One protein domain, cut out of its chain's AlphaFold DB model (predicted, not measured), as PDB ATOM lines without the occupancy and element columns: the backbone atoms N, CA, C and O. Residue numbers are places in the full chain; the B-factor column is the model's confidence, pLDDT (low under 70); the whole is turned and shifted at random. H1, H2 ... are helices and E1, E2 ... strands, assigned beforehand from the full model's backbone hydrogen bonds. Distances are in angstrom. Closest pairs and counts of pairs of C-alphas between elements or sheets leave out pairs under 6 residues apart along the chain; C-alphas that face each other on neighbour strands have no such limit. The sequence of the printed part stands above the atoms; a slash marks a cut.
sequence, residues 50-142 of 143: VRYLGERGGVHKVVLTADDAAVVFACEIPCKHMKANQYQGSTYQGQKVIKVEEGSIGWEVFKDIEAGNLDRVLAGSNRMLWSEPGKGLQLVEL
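This is residues 50 to 142 of the 143 residues of an uncharacterized protein of Halothiobacillus sp. SB14A (UniProt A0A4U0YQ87). A twisted sheet of five strands, E1 to E5, has helix H1 over one face and the small hairpin E6 and E7 over the other, its strands crossing those of the large sheet. The long link from H1 to E6 joins these two covers. The printed part has 93 residues, with strands and helix in the order E1 E2 E3 E4 E5 H1 E6 E7; the large sheet is antiparallel in the order E1 - E2 - E3 - E4 - E5, and the class is mostly strand. The whole is compact and rounded, with a radius of gyration of the C-alphas of 12.6 A and spans of 31 by 30 by 24 A.

E1, residues 50 to 56, begins at C-alpha 50 (28.126, -30.610, -8.297). E2 is residues 59 to 66, 23.2 A long; E3 69 to 76, 23.8 A; E4 81 to 88, 23.0 A; E5 91 to 99, 24.6 A. H1 is residues 105 to 115, 15.3 A. E6 is residues 127 to 132, and E7, residues 136 to 141, ends at C-alpha 141 (39.694, -33.916, 9.642).

E1 to E5 form a meander, each strand the antiparallel neighbour of the one before. Within hydrogen-bond range are N 53 and O 61 at 2.8 A, N 62 and O 73 at 2.9 A, N 74 and O 83 at 2.8 A, and N 84 and O 96 at 2.8 A. H1 is on the sheet, two layers, at a height over the sheet of 8.6 A; it lies over E2 and E3, slantwise to the strands, at 46 degrees to E2 on the local plane. The closest C-alphas of E2 and H1, those of His 60 and Ile 113, are 8.0 A apart. In H1 every O i to N i+4 pair is within hydrogen-bond range. E6 and E7, a hairpin with N 130 and O 138 at 2.8 A, form a sandwich, two sheets face to face, with the large sheet, the strands at 74 degrees. The closest C-alphas of E1 and E6, Leu 53 and Leu 129, are 6.0 A apart. E1 and E7 are apart.

The two C-alphas farthest apart, Glu 101 and Ser 125, are 35.8 A apart. The printed part has no cut. The link H1 to E6 is long; the others are tight. Mean pLDDT of the printed part is 90.4; residues 124, 125 and 142 are under 70.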
ATOM      1  N   VAL A  50      27.668 -29.703  -9.357       96.50
ATOM      2  CA  VAL A  50      28.126 -30.610  -8.297       96.50
ATOM      3  C   VAL A  50      29.450 -30.136  -7.707       96.50
ATOM      4  O   VAL A  50      30.262 -29.517  -8.389       96.50
ATOM      5  N   ARG A  51      29.704 -30.459  -6.438       95.44
ATOM      6  CA  ARG A  51      31.037 -30.341  -5.828       95.44
ATOM      7  C   ARG A  51      31.495 -31.689  -5.320       95.44
ATOM      8  O   ARG A  51      30.726 -32.370  -4.638       95.44
ATOM      9  N   TYR A  52      32.746 -32.036  -5.584       95.38
ATOM     10  CA  TYR A  52      33.341 -33.241  -5.032       95.38
ATOM     11  C   TYR A  52      33.805 -32.998  -3.596       95.38
ATOM     12  O   TYR A  52      34.624 -32.125  -3.314       95.38
ATOM     13  N   LEU A  53      33.235 -33.754  -2.662       93.12
ATOM     14  CA  LEU A  53      33.562 -33.648  -1.245       93.12
ATOM     15  C   LEU A  53      34.832 -34.425  -0.895       93.12
ATOM     16  O   LEU A  53      35.494 -34.077   0.077       93.12
ATOM     17  N   GLY A  54      35.182 -35.441  -1.686       92.75
ATOM     18  CA  GLY A  54      36.327 -36.317  -1.463       92.75
ATOM     19  C   GLY A  54      35.927 -37.779  -1.269       92.75
ATOM     20  O   GLY A  54      34.770 -38.167  -1.461       92.75
ATOM     21  N   GLU A  55      36.906 -38.577  -0.861       93.19
ATOM     22  CA  GLU A  55      36.779 -40.006  -0.590       93.19
ATOM     23  C   GLU A  55      37.096 -40.281   0.880       93.19
ATOM     24  O   GLU A  55      38.021 -39.694   1.444       93.19
ATOM     25  N   ARG A  56      36.355 -41.205   1.494       89.94
ATOM     26  CA  ARG A  56      36.730 -41.800   2.775       89.94
ATOM     27  C   ARG A  56      36.374 -43.278   2.783       89.94
ATOM     28  O   ARG A  56      35.208 -43.630   2.612       89.94
ATOM     29  N   GLY A  57      37.373 -44.127   3.017       91.69
ATOM     30  CA  GLY A  57      37.190 -45.578   3.069       91.69
ATOM     31  C   GLY A  57      36.598 -46.151   1.778       91.69
ATOM     32  O   GLY A  57      35.668 -46.946   1.861       91.69
ATOM     33  N   GLY A  58      37.064 -45.700   0.606       93.12
ATOM     34  CA  GLY A  58      36.561 -46.141  -0.700       93.12
ATOM     35  C   GLY A  58      35.230 -45.518  -1.131       93.12
ATOM     36  O   GLY A  58      34.790 -45.734  -2.259       93.12
ATOM     37  N   VAL A  59      34.571 -44.740  -0.263       95.44
ATOM     38  CA  VAL A  59      33.299 -44.081  -0.580       95.44
ATOM     39  C   VAL A  59      33.553 -42.637  -0.992       95.44
ATOM     40  O   VAL A  59      33.944 -41.801  -0.176       95.44
ATOM     41  N   HIS A  60      33.248 -42.329  -2.245       95.94
ATOM     42  CA  HIS A  60      33.292 -40.989  -2.813       95.94
ATOM     43  C   HIS A  60      31.978 -40.260  -2.546       95.94
ATOM     44  O   HIS A  60      30.900 -40.858  -2.654       95.94
ATOM     45  N   LYS A  61      32.044 -38.967  -2.214       96.00
ATOM     46  CA  LYS A  61      30.856 -38.130  -2.007       96.00
ATOM     47  C   LYS A  61      30.866 -36.884  -2.878       96.00
ATOM     48  O   LYS A  61      31.882 -36.208  -2.993       96.00
ATOM     49  N   VAL A  62      29.702 -36.533  -3.411       96.25
ATOM     50  CA  VAL A  62      29.457 -35.256  -4.094       96.25
ATOM     51  C   VAL A  62      28.236 -34.577  -3.501       96.25
ATOM     52  O   VAL A  62      27.332 -35.250  -3.006       96.25
ATOM     53  N   VAL A  63      28.193 -33.250  -3.553       95.19
ATOM     54  CA  VAL A  63      27.038 -32.469  -3.107       95.19
ATOM     55  C   VAL A  63      26.481 -31.615  -4.233       95.19
ATOM     56  O   VAL A  63      27.228 -30.973  -4.971       95.19
ATOM     57  N   LEU A  64      25.156 -31.604  -4.321       94.19
ATOM     58  CA  LEU A  64      24.364 -30.668  -5.105       94.19
ATOM     59  C   LEU A  64      23.684 -29.730  -4.119       94.19
ATOM     60  O   LEU A  64      23.096 -30.193  -3.141       94.19
ATOM     61  N   THR A  65      23.763 -28.430  -4.369       89.75
ATOM     62  CA  THR A  65      23.124 -27.405  -3.536       89.75
ATOM     63  C   THR A  65      22.207 -26.558  -4.399       89.75
ATOM     64  O   THR A  65      22.675 -25.999  -5.391       89.75
ATOM     65  N   ALA A  66      20.947 -26.439  -4.000       89.62
ATOM     66  CA  ALA A  66      19.966 -25.548  -4.605       89.62
ATOM     67  C   ALA A  66      19.269 -24.790  -3.474       89.62
ATOM     68  O   ALA A  66      18.606 -25.408  -2.645       89.62
ATOM     69  N   ASP A  67      19.473 -23.474  -3.415       91.50
ATOM     70  CA  ASP A  67      18.997 -22.611  -2.330       91.50
ATOM     71  C   ASP A  67      19.390 -23.140  -0.937       91.50
ATOM     72  O   ASP A  67      20.575 -23.196  -0.600       91.50
ATOM     73  N   ASP A  68      18.409 -23.530  -0.125       90.75
ATOM     74  CA  ASP A  68      18.589 -24.112   1.201       90.75
ATOM     75  C   ASP A  68      18.495 -25.648   1.209       90.75
ATOM     76  O   ASP A  68      18.641 -26.266   2.263       90.75
ATOM     77  N   ALA A  69      18.311 -26.287   0.054       93.19
ATOM     78  CA  ALA A  69      18.326 -27.735  -0.091       93.19
ATOM     79  C   ALA A  69      19.710 -28.250  -0.518       93.19
ATOM     80  O   ALA A  69      20.409 -27.663  -1.351       93.19
ATOM     81  N   ALA A  70      20.097 -29.407   0.022       93.31
ATOM     82  CA  ALA A  70      21.296 -30.116  -0.404       93.31
ATOM     83  C   ALA A  70      21.026 -31.607  -0.602       93.31
ATOM     84  O   ALA A  70      20.342 -32.248   0.197       93.31
ATOM     85  N   VAL A  71      21.617 -32.181  -1.647       95.12
ATOM     86  CA  VAL A  71      21.627 -33.627  -1.875       95.12
ATOM     87  C   VAL A  71      23.070 -34.094  -1.918       95.12
ATOM     88  O   VAL A  71      23.844 -33.651  -2.763       95.12
ATOM     89  N   VAL A  72      23.437 -34.988  -1.001       95.88
ATOM     90  CA  VAL A  72      24.755 -35.623  -0.997       95.88
ATOM     91  C   VAL A  72      24.633 -37.014  -1.592       95.88
ATOM     92  O   VAL A  72      23.982 -37.882  -1.000       95.88
ATOM     93  N   PHE A  73      25.276 -37.227  -2.735       96.81
ATOM     94  CA  PHE A  73      25.426 -38.553  -3.317       96.81
ATOM     95  C   PHE A  73      26.694 -39.213  -2.790       96.81
ATOM     96  O   PHE A  73      27.733 -38.566  -2.680       96.81
ATOM     97  N   ALA A  74      26.605 -40.499  -2.462       96.56
ATOM     98  CA  ALA A  74      27.718 -41.306  -1.983       96.56
ATOM     99  C   ALA A  74      27.785 -42.630  -2.749       96.56
ATOM    100  O   ALA A  74      26.759 -43.307  -2.883       96.56
ATOM    101  N   CYS A  75      28.975 -43.005  -3.218       96.56
ATOM    102  CA  CYS A  75      29.179 -44.247  -3.954       96.56
ATOM    103  C   CYS A  75      30.617 -44.770  -3.860       96.56
ATOM    104  O   CYS A  75      31.556 -43.988  -3.758       96.56
ATOM    105  N   GLU A  76      30.778 -46.089  -3.926       96.88
ATOM    106  CA  GLU A  76      32.067 -46.745  -4.179       96.88
ATOM    107  C   GLU A  76      32.271 -46.878  -5.694       96.88
ATOM    108  O   GLU A  76      31.297 -47.026  -6.438       96.88
ATOM    109  N   ILE A  77      33.517 -46.829  -6.163       94.62
ATOM    110  CA  ILE A  77      33.844 -46.970  -7.589       94.62
ATOM    111  C   ILE A  77      34.267 -48.423  -7.875       94.62
ATOM    112  O   ILE A  77      35.107 -48.958  -7.150       94.62
ATOM    113  N   PRO A  78      33.709 -49.088  -8.912       94.12
ATOM    114  CA  PRO A  78      32.751 -48.571  -9.894       94.12
ATOM    115  C   PRO A  78      31.320 -48.431  -9.344       94.12
ATOM    116  O   PRO A  78      30.761 -49.351  -8.741       94.12
ATOM    117  N   CYS A  79      30.685 -47.292  -9.635       94.81
ATOM    118  CA  CYS A  79      29.398 -46.934  -9.051       94.81
ATOM    119  C   CYS A  79      28.204 -47.541  -9.806       94.81
ATOM    120  O   CYS A  79      27.803 -47.047 -10.856       94.81
ATOM    121  N   LYS A  80      27.592 -48.600  -9.257       95.94
ATOM    122  CA  LYS A  80      26.336 -49.181  -9.793       95.94
ATOM    123  C   LYS A  80      25.077 -48.585  -9.160       95.94
ATOM    124  O   LYS A  80      24.036 -48.484  -9.807       95.94
ATOM    125  N   HIS A  81      25.163 -48.235  -7.881       97.31
ATOM    126  CA  HIS A  81      24.081 -47.627  -7.118       97.31
ATOM    127  C   HIS A  81      24.666 -46.571  -6.195       97.31
ATOM    128  O   HIS A  81      25.591 -46.866  -5.445       97.31
ATOM    129  N   MET A  82      24.080 -45.381  -6.191       97.25
ATOM    130  CA  MET A  82      24.478 -44.300  -5.297       97.25
ATOM    131  C   MET A  82      23.437 -44.092  -4.201       97.25
ATOM    132  O   MET A  82      22.230 -44.213  -4.426       97.25
ATOM    133  N   LYS A  83      23.902 -43.751  -2.999       97.31
ATOM    134  CA  LYS A  83      23.039 -43.291  -1.906       97.31
ATOM    135  C   LYS A  83      22.858 -41.786  -2.032       97.31
ATOM    136  O   LYS A  83      23.847 -41.070  -2.065       97.31
ATOM    137  N   ALA A  84      21.618 -41.319  -2.062       96.38
ATOM    138  CA  ALA A  84      21.249 -39.911  -2.112       96.38
ATOM    139  C   ALA A  84      20.667 -39.491  -0.761       96.38
ATOM    140  O   ALA A  84      19.551 -39.888  -0.424       96.38
ATOM    141  N   ASN A  85      21.417 -38.708   0.009       95.38
ATOM    142  CA  ASN A  85      20.971 -38.144   1.279       95.38
ATOM    143  C   ASN A  85      20.456 -36.725   1.054       95.38
ATOM    144  O   ASN A  85      21.198 -35.882   0.555       95.38
ATOM    145  N   GLN A  86      19.202 -36.469   1.414       94.50
ATOM    146  CA  GLN A  86      18.539 -35.182   1.215       94.50
ATOM    147  C   GLN A  86      18.550 -34.371   2.510       94.50
ATOM    148  O   GLN A  86      18.298 -34.914   3.589       94.50
ATOM    149  N   TYR A  87      18.818 -33.075   2.396       91.75
ATOM    150  CA  TYR A  87      18.880 -32.126   3.502       91.75
ATOM    151  C   TYR A  87      18.100 -30.852   3.156       91.75
ATOM    152  O   TYR A  87      18.148 -30.393   2.018       91.75
ATOM    153  N   GLN A  88      17.431 -30.282   4.161       93.06
ATOM    154  CA  GLN A  88      16.836 -28.942   4.147       93.06
ATOM    155  C   GLN A  88      17.538 -28.124   5.236       93.06
ATOM    156  O   GLN A  88      17.397 -28.410   6.432       93.06
ATOM    157  N   GLY A  89      18.374 -27.174   4.833       88.62
ATOM    158  CA  GLY A  89      19.373 -26.549   5.692       88.62
ATOM    159  C   GLY A  89      20.310 -27.603   6.291       88.62
ATOM    160  O   GLY A  89      20.946 -28.380   5.580       88.62
ATOM    161  N   SER A  90      20.372 -27.668   7.620       84.62
ATOM    162  CA  SER A  90      21.118 -28.699   8.355       84.62
ATOM    163  C   SER A  90      20.296 -29.959   8.667       84.62
ATOM    164  O   SER A  90      20.837 -30.926   9.207       84.62
ATOM    165  N   THR A  91      19.002 -29.976   8.329       87.62
ATOM    166  CA  THR A  91      18.071 -31.041   8.721       87.62
ATOM    167  C   THR A  91      18.037 -32.148   7.679       87.62
ATOM    168  O   THR A  91      17.650 -31.922   6.534       87.62
ATOM    169  N   TYR A  92      18.381 -33.367   8.090       90.50
ATOM    170  CA  TYR A  92      18.268 -34.561   7.257       90.50
ATOM    171  C   TYR A  92      16.800 -34.910   6.977       90.50
ATOM    172  O   TYR A  92      16.018 -35.099   7.905       90.50
ATOM    173  N   GLN A  93      16.448 -35.013   5.696       94.44
ATOM    174  CA  GLN A  93      15.087 -35.296   5.229       94.44
ATOM    175  C   GLN A  93      14.881 -36.774   4.895       94.44
ATOM    176  O   GLN A  93      13.786 -37.307   5.053       94.44
ATOM    177  N   GLY A  94      15.927 -37.461   4.434       93.94
ATOM    178  CA  GLY A  94      15.839 -38.877   4.104       93.94
ATOM    179  C   GLY A  94      16.946 -39.366   3.182       93.94
ATOM    180  O   GLY A  94      17.826 -38.610   2.765       93.94
ATOM    181  N   GLN A  95      16.885 -40.657   2.860       96.00
ATOM    182  CA  GLN A  95      17.818 -41.333   1.965       96.00
ATOM    183  C   GLN A  95      17.066 -42.130   0.910       96.00
ATOM    184  O   GLN A  95      16.068 -42.790   1.200       96.00
ATOM    185  N   LYS A  96      17.606 -42.125  -0.306       97.00
ATOM    186  CA  LYS A  96      17.214 -43.035  -1.384       97.00
ATOM    187  C   LYS A  96      18.449 -43.721  -1.952       97.00
ATOM    188  O   LYS A  96      19.547 -43.174  -1.886       97.00
ATOM    189  N   VAL A  97      18.275 -44.915  -2.504       97.25
ATOM    190  CA  VAL A  97      19.304 -45.587  -3.304       97.25
ATOM    191  C   VAL A  97      18.865 -45.502  -4.755       97.25
ATOM    192  O   VAL A  97      17.730 -45.851  -5.073       97.25
ATOM    193  N   ILE A  98      19.740 -44.995  -5.611       97.00
ATOM    194  CA  ILE A  98      19.448 -44.714  -7.013       97.00
ATOM    195  C   ILE A  98      20.398 -45.552  -7.854       97.00
ATOM    196  O   ILE A  98      21.605 -45.555  -7.613       97.00
ATOM    197  N   LYS A  99      19.852 -46.282  -8.825       96.75
ATOM    198  CA  LYS A  99      20.657 -46.982  -9.826       96.75
ATOM    199  C   LYS A  99      21.339 -45.950 -10.722       96.75
ATOM    200  O   LYS A  99      20.688 -45.021 -11.190       96.75
ATOM    201  N   VAL A 100      22.638 -46.118 -10.936       96.31
ATOM    202  CA  VAL A 100      23.440 -45.228 -11.776       96.31
ATOM    203  C   VAL A 100      23.512 -45.837 -13.170       96.31
ATOM    204  O   VAL A 100      24.118 -46.891 -13.363       96.31
ATOM    205  N   GLU A 101      22.820 -45.215 -14.121       95.69
ATOM    206  CA  GLU A 101      22.761 -45.664 -15.515       95.69
ATOM    207  C   GLU A 101      23.685 -44.817 -16.389       95.69
ATOM    208  O   GLU A 101      23.865 -43.628 -16.130       95.69
ATOM    209  N   GLU A 102      24.279 -45.431 -17.408       93.62
ATOM    210  CA  GLU A 102      25.146 -44.740 -18.366       93.62
ATOM    211  C   GLU A 102      24.425 -43.554 -19.022       93.62
ATOM    212  O   GLU A 102      23.248 -43.652 -19.368       93.62
ATOM    213  N   GLY A 103      25.121 -42.418 -19.130       90.69
ATOM    214  CA  GLY A 103      24.548 -41.149 -19.598       90.69
ATOM    215  C   GLY A 103      23.649 -40.423 -18.587       90.69
ATOM    216  O   GLY A 103      23.112 -39.365 -18.899       90.69
ATOM    217  N   SER A 104      23.448 -40.956 -17.375       93.88
ATOM    218  CA  SER A 104      22.873 -40.157 -16.284       93.88
ATOM    219  C   SER A 104      23.933 -39.240 -15.677       93.88
ATOM    220  O   SER A 104      25.097 -39.621 -15.587       93.88
ATOM    221  N   ILE A 105      23.517 -38.093 -15.131       94.56
ATOM    222  CA  ILE A 105      24.423 -37.164 -14.430       94.56
ATOM    223  C   ILE A 105      25.221 -37.885 -13.336       94.56
ATOM    224  O   ILE A 105      26.415 -37.669 -13.181       94.56
ATOM    225  N   GLY A 106      24.581 -38.783 -12.577       95.44
ATOM    226  CA  GLY A 106      25.282 -39.565 -11.556       95.44
ATOM    227  C   GLY A 106      26.412 -40.409 -12.150       95.44
ATOM    228  O   GLY A 106      27.492 -40.477 -11.572       95.44
ATOM    229  N   TRP A 107      26.188 -41.024 -13.310       96.00
ATOM    230  CA  TRP A 107      27.208 -41.824 -13.980       96.00
ATOM    231  C   TRP A 107      28.363 -40.964 -14.477       96.00
ATOM    232  O   TRP A 107      29.509 -41.294 -14.194       96.00
ATOM    233  N   GLU A 108      28.063 -39.849 -15.137       96.12
ATOM    234  CA  GLU A 108      29.059 -38.907 -15.657       96.12
ATOM    235  C   GLU A 108      29.945 -38.352 -14.539       96.12
ATOM    236  O   GLU A 108      31.170 -38.415 -14.615       96.12
ATOM    237  N   VAL A 109      29.328 -37.920 -13.437       96.81
ATOM    238  CA  VAL A 109      30.037 -37.413 -12.259       96.81
ATOM    239  C   VAL A 109      30.967 -38.471 -11.671       96.81
ATOM    240  O   VAL A 109      32.130 -38.189 -11.393       96.81
ATOM    241  N   PHE A 110      30.484 -39.699 -11.456       96.81
ATOM    242  CA  PHE A 110      31.328 -40.749 -10.879       96.81
ATOM    243  C   PHE A 110      32.378 -41.280 -11.863       96.81
ATOM    244  O   PHE A 110      33.403 -41.785 -11.406       96.81
ATOM    245  N   LYS A 111      32.179 -41.124 -13.176       96.38
ATOM    246  CA  LYS A 111      33.214 -41.374 -14.185       96.38
ATOM    247  C   LYS A 111      34.322 -40.330 -14.137       96.38
ATOM    248  O   LYS A 111      35.489 -40.708 -14.150       96.38
ATOM    249  N   ASP A 112      33.975 -39.058 -13.975       96.88
ATOM    250  CA  ASP A 112      34.964 -37.999 -13.768       96.88
ATOM    251  C   ASP A 112      35.729 -38.171 -12.448       96.88
ATOM    252  O   ASP A 112      36.928 -37.902 -12.390       96.88
ATOM    253  N   ILE A 113      35.090 -38.691 -11.395       96.31
ATOM    254  CA  ILE A 113      35.797 -39.055 -10.153       96.31
ATOM    255  C   ILE A 113      36.746 -40.238 -10.382       96.31
ATOM    256  O   ILE A 113      37.887 -40.184  -9.933       96.31
ATOM    257  N   GLU A 114      36.299 -41.288 -11.081       95.44
ATOM    258  CA  GLU A 114      37.121 -42.463 -11.423       95.44
ATOM    259  C   GLU A 114      38.358 -42.072 -12.247       95.44
ATOM    260  O   GLU A 114      39.437 -42.624 -12.037       95.44
ATOM    261  N   ALA A 115      38.212 -41.092 -13.140       95.19
ATOM    262  CA  ALA A 115      39.289 -40.547 -13.961       95.19
ATOM    263  C   ALA A 115      40.186 -39.528 -13.228       95.19
ATOM    264  O   ALA A 115      41.259 -39.196 -13.725       95.19
ATOM    265  N   GLY A 116      39.791 -39.051 -12.042       94.12
ATOM    266  CA  GLY A 116      40.547 -38.045 -11.288       94.12
ATOM    267  C   GLY A 116      40.374 -36.608 -11.795       94.12
ATOM    268  O   GLY A 116      41.225 -35.765 -11.527       94.12
ATOM    269  N   ASN A 117      39.273 -36.319 -12.490       96.06
ATOM    270  CA  ASN A 117      38.989 -35.015 -13.097       96.06
ATOM    271  C   ASN A 117      38.399 -33.986 -12.122       96.06
ATOM    272  O   ASN A 117      38.289 -32.809 -12.467       96.06
ATOM    273  N   LEU A 118      37.963 -34.413 -10.929       95.06
ATOM    274  CA  LEU A 118      37.309 -33.535  -9.955       95.06
ATOM    275  C   LEU A 118      38.213 -33.239  -8.760       95.06
ATOM    276  O   LEU A 118      38.646 -34.141  -8.038       95.06
ATOM    277  N   ASP A 119      38.391 -31.954  -8.478       92.50
ATOM    278  CA  ASP A 119      39.083 -31.475  -7.293       92.50
ATOM    279  C   ASP A 119      38.175 -31.556  -6.067       92.50
ATOM    280  O   ASP A 119      37.004 -31.160  -6.074       92.50
ATOM    281  N   ARG A 120      38.744 -32.043  -4.966       86.62
ATOM    282  CA  ARG A 120      38.065 -32.100  -3.670       86.62
ATOM    283  C   ARG A 120      37.943 -30.715  -3.034       86.62
ATOM    284  O   ARG A 120      38.886 -29.926  -3.043       86.62
ATOM    285  N   VAL A 121      36.821 -30.466  -2.364       82.44
ATOM    286  CA  VAL A 121      36.632 -29.268  -1.535       82.44
ATOM    287  C   VAL A 121      37.345 -29.434  -0.188       82.44
ATOM    288  O   VAL A 121      36.912 -30.210   0.666       82.44
ATOM    289  N   LEU A 122      38.404 -28.650   0.032       77.00
ATOM    290  CA  LEU A 122      39.091 -28.545   1.323       77.00
ATOM    291  C   LEU A 122      38.589 -27.328   2.112       77.00
ATOM    292  O   LEU A 122      38.543 -26.209   1.606       77.00
ATOM    293  N   ALA A 123      38.244 -27.534   3.379       70.31
ATOM    294  CA  ALA A 123      37.818 -26.493   4.310       70.31
ATOM    295  C   ALA A 123      38.979 -26.051   5.221       70.31
ATOM    296  O   ALA A 123      38.937 -26.226   6.440       70.31
ATOM    297  N   GLY A 124      40.029 -25.493   4.615       67.56
ATOM    298  CA  GLY A 124      41.286 -25.144   5.289       67.56
ATOM    299  C   GLY A 124      42.327 -26.267   5.234       67.56
ATOM    300  O   GLY A 124      42.162 -27.248   4.509       67.56
ATOM    301  N   SER A 125      43.425 -26.117   5.979       65.06
ATOM    302  CA  SER A 125      44.526 -27.085   6.008       65.06
ATOM    303  C   SER A 125      44.050 -28.402   6.640       65.06
ATOM    304  O   SER A 125      43.991 -28.521   7.858       65.06
ATOM    305  N   ASN A 126      43.712 -29.384   5.799       76.06
ATOM    306  CA  ASN A 126      43.406 -30.779   6.155       76.06
ATOM    307  C   ASN A 126      41.987 -31.117   6.670       76.06
ATOM    308  O   ASN A 126      41.796 -32.139   7.329       76.06
ATOM    309  N   ARG A 127      40.966 -30.307   6.355       78.62
ATOM    310  CA  ARG A 127      39.557 -30.650   6.646       78.62
ATOM    311  C   ARG A 127      38.750 -30.803   5.366       78.62
ATOM    312  O   ARG A 127      38.931 -30.026   4.434       78.62
ATOM    313  N   MET A 128      37.820 -31.751   5.340       80.19
ATOM    314  CA  MET A 128      36.854 -31.936   4.253       80.19
ATOM    315  C   MET A 128      35.428 -31.711   4.764       80.19
ATOM    316  O   MET A 128      35.110 -32.007   5.919       80.19
ATOM    317  N   LEU A 129      34.549 -31.211   3.899       80.38
ATOM    318  CA  LEU A 129      33.118 -31.197   4.185       80.38
ATOM    319  C   LEU A 129      32.564 -32.610   3.973       80.38
ATOM    320  O   LEU A 129      32.671 -33.170   2.889       80.38
ATOM    321  N   TRP A 130      31.959 -33.187   5.001       84.56
ATOM    322  CA  TRP A 130      31.463 -34.555   5.003       84.56
ATOM    323  C   TRP A 130      30.082 -34.620   5.639       84.56
ATOM    324  O   TRP A 130      29.803 -33.928   6.614       84.56
ATOM    325  N   SER A 131      29.203 -35.462   5.105       82.06
ATOM    326  CA  SER A 131      27.885 -35.683   5.695       82.06
ATOM    327  C   SER A 131      27.759 -37.088   6.258       82.06
ATOM    328  O   SER A 131      28.189 -38.057   5.635       82.06
ATOM    329  N   GLU A 132      27.127 -37.208   7.418       82.69
ATOM    330  CA  GLU A 132      26.692 -38.491   7.967       82.69
ATOM    331  C   GLU A 132      25.171 -38.460   8.183       82.69
ATOM    332  O   GLU A 132      24.619 -37.401   8.525       82.69
ATOM    333  N   PRO A 133      24.461 -39.588   7.990       77.75
ATOM    334  CA  PRO A 133      23.036 -39.667   8.290       77.75
ATOM    335  C   PRO A 133      22.737 -39.199   9.721       77.75
ATOM    336  O   PRO A 133      23.403 -39.601  10.674       77.75
ATOM    337  N   GLY A 134      21.760 -38.299   9.865       77.12
ATOM    338  CA  GLY A 134      21.349 -37.734  11.158       77.12
ATOM    339  C   GLY A 134      22.310 -36.716  11.791       77.12
ATOM    340  O   GLY A 134      21.958 -36.114  12.799       77.12
ATOM    341  N   LYS A 135      23.496 -36.483  11.215       79.19
ATOM    342  CA  LYS A 135      24.507 -35.553  11.754       79.19
ATOM    343  C   LYS A 135      24.650 -34.251  10.954       79.19
ATOM    344  O   LYS A 135      25.342 -33.338  11.402       79.19
ATOM    345  N   GLY A 136      23.993 -34.154   9.798       78.12
ATOM    346  CA  GLY A 136      24.113 -33.009   8.891       78.12
ATOM    347  C   GLY A 136      25.453 -32.974   8.147       78.12
ATOM    348  O   GLY A 136      26.216 -33.942   8.164       78.12
ATOM    349  N   LEU A 137      25.717 -31.856   7.466       79.19
ATOM    350  CA  LEU A 137      27.008 -31.546   6.846       79.19
ATOM    351  C   LEU A 137      27.975 -31.006   7.910       79.19
ATOM    352  O   LEU A 137      27.655 -30.050   8.614       79.19
ATOM    353  N   GLN A 138      29.151 -31.614   8.029       82.25
ATOM    354  CA  GLN A 138      30.161 -31.304   9.041       82.25
ATOM    355  C   GLN A 138      31.552 -31.203   8.417       82.25
ATOM    356  O   GLN A 138      31.832 -31.821   7.398       82.25
ATOM    357  N   LEU A 139      32.449 -30.449   9.048       79.88
ATOM    358  CA  LEU A 139      33.859 -30.426   8.670       79.88
ATOM    359  C   LEU A 139      34.622 -31.496   9.451       79.88
ATOM    360  O   LEU A 139      34.793 -31.351  10.665       79.88
ATOM    361  N   VAL A 140      35.106 -32.523   8.759       80.56
ATOM    362  CA  VAL A 140      35.895 -33.617   9.346       80.56
ATOM    363  C   VAL A 140      37.369 -33.464   8.985       80.56
ATOM    364  O   VAL A 140      37.695 -32.973   7.906       80.56
ATOM    365  N   GLU A 141      38.254 -33.835   9.906       79.62
ATOM    366  CA  GLU A 141      39.694 -33.916   9.642       79.62
ATOM    367  C   GLU A 141      40.000 -35.141   8.775       79.62
ATOM    368  O   GLU A 141      39.318 -36.166   8.869       79.62
ATOM    369  N   LEU A 142      40.980 -34.989   7.888       68.38
ATOM    370  CA  LEU A 142      41.524 -36.074   7.079       68.38
ATOM    371  C   LEU A 142      42.688 -36.708   7.850       68.38
ATOM    372  O   LEU A 142      43.617 -35.992   8.229       68.38
TER     373      LEU A 142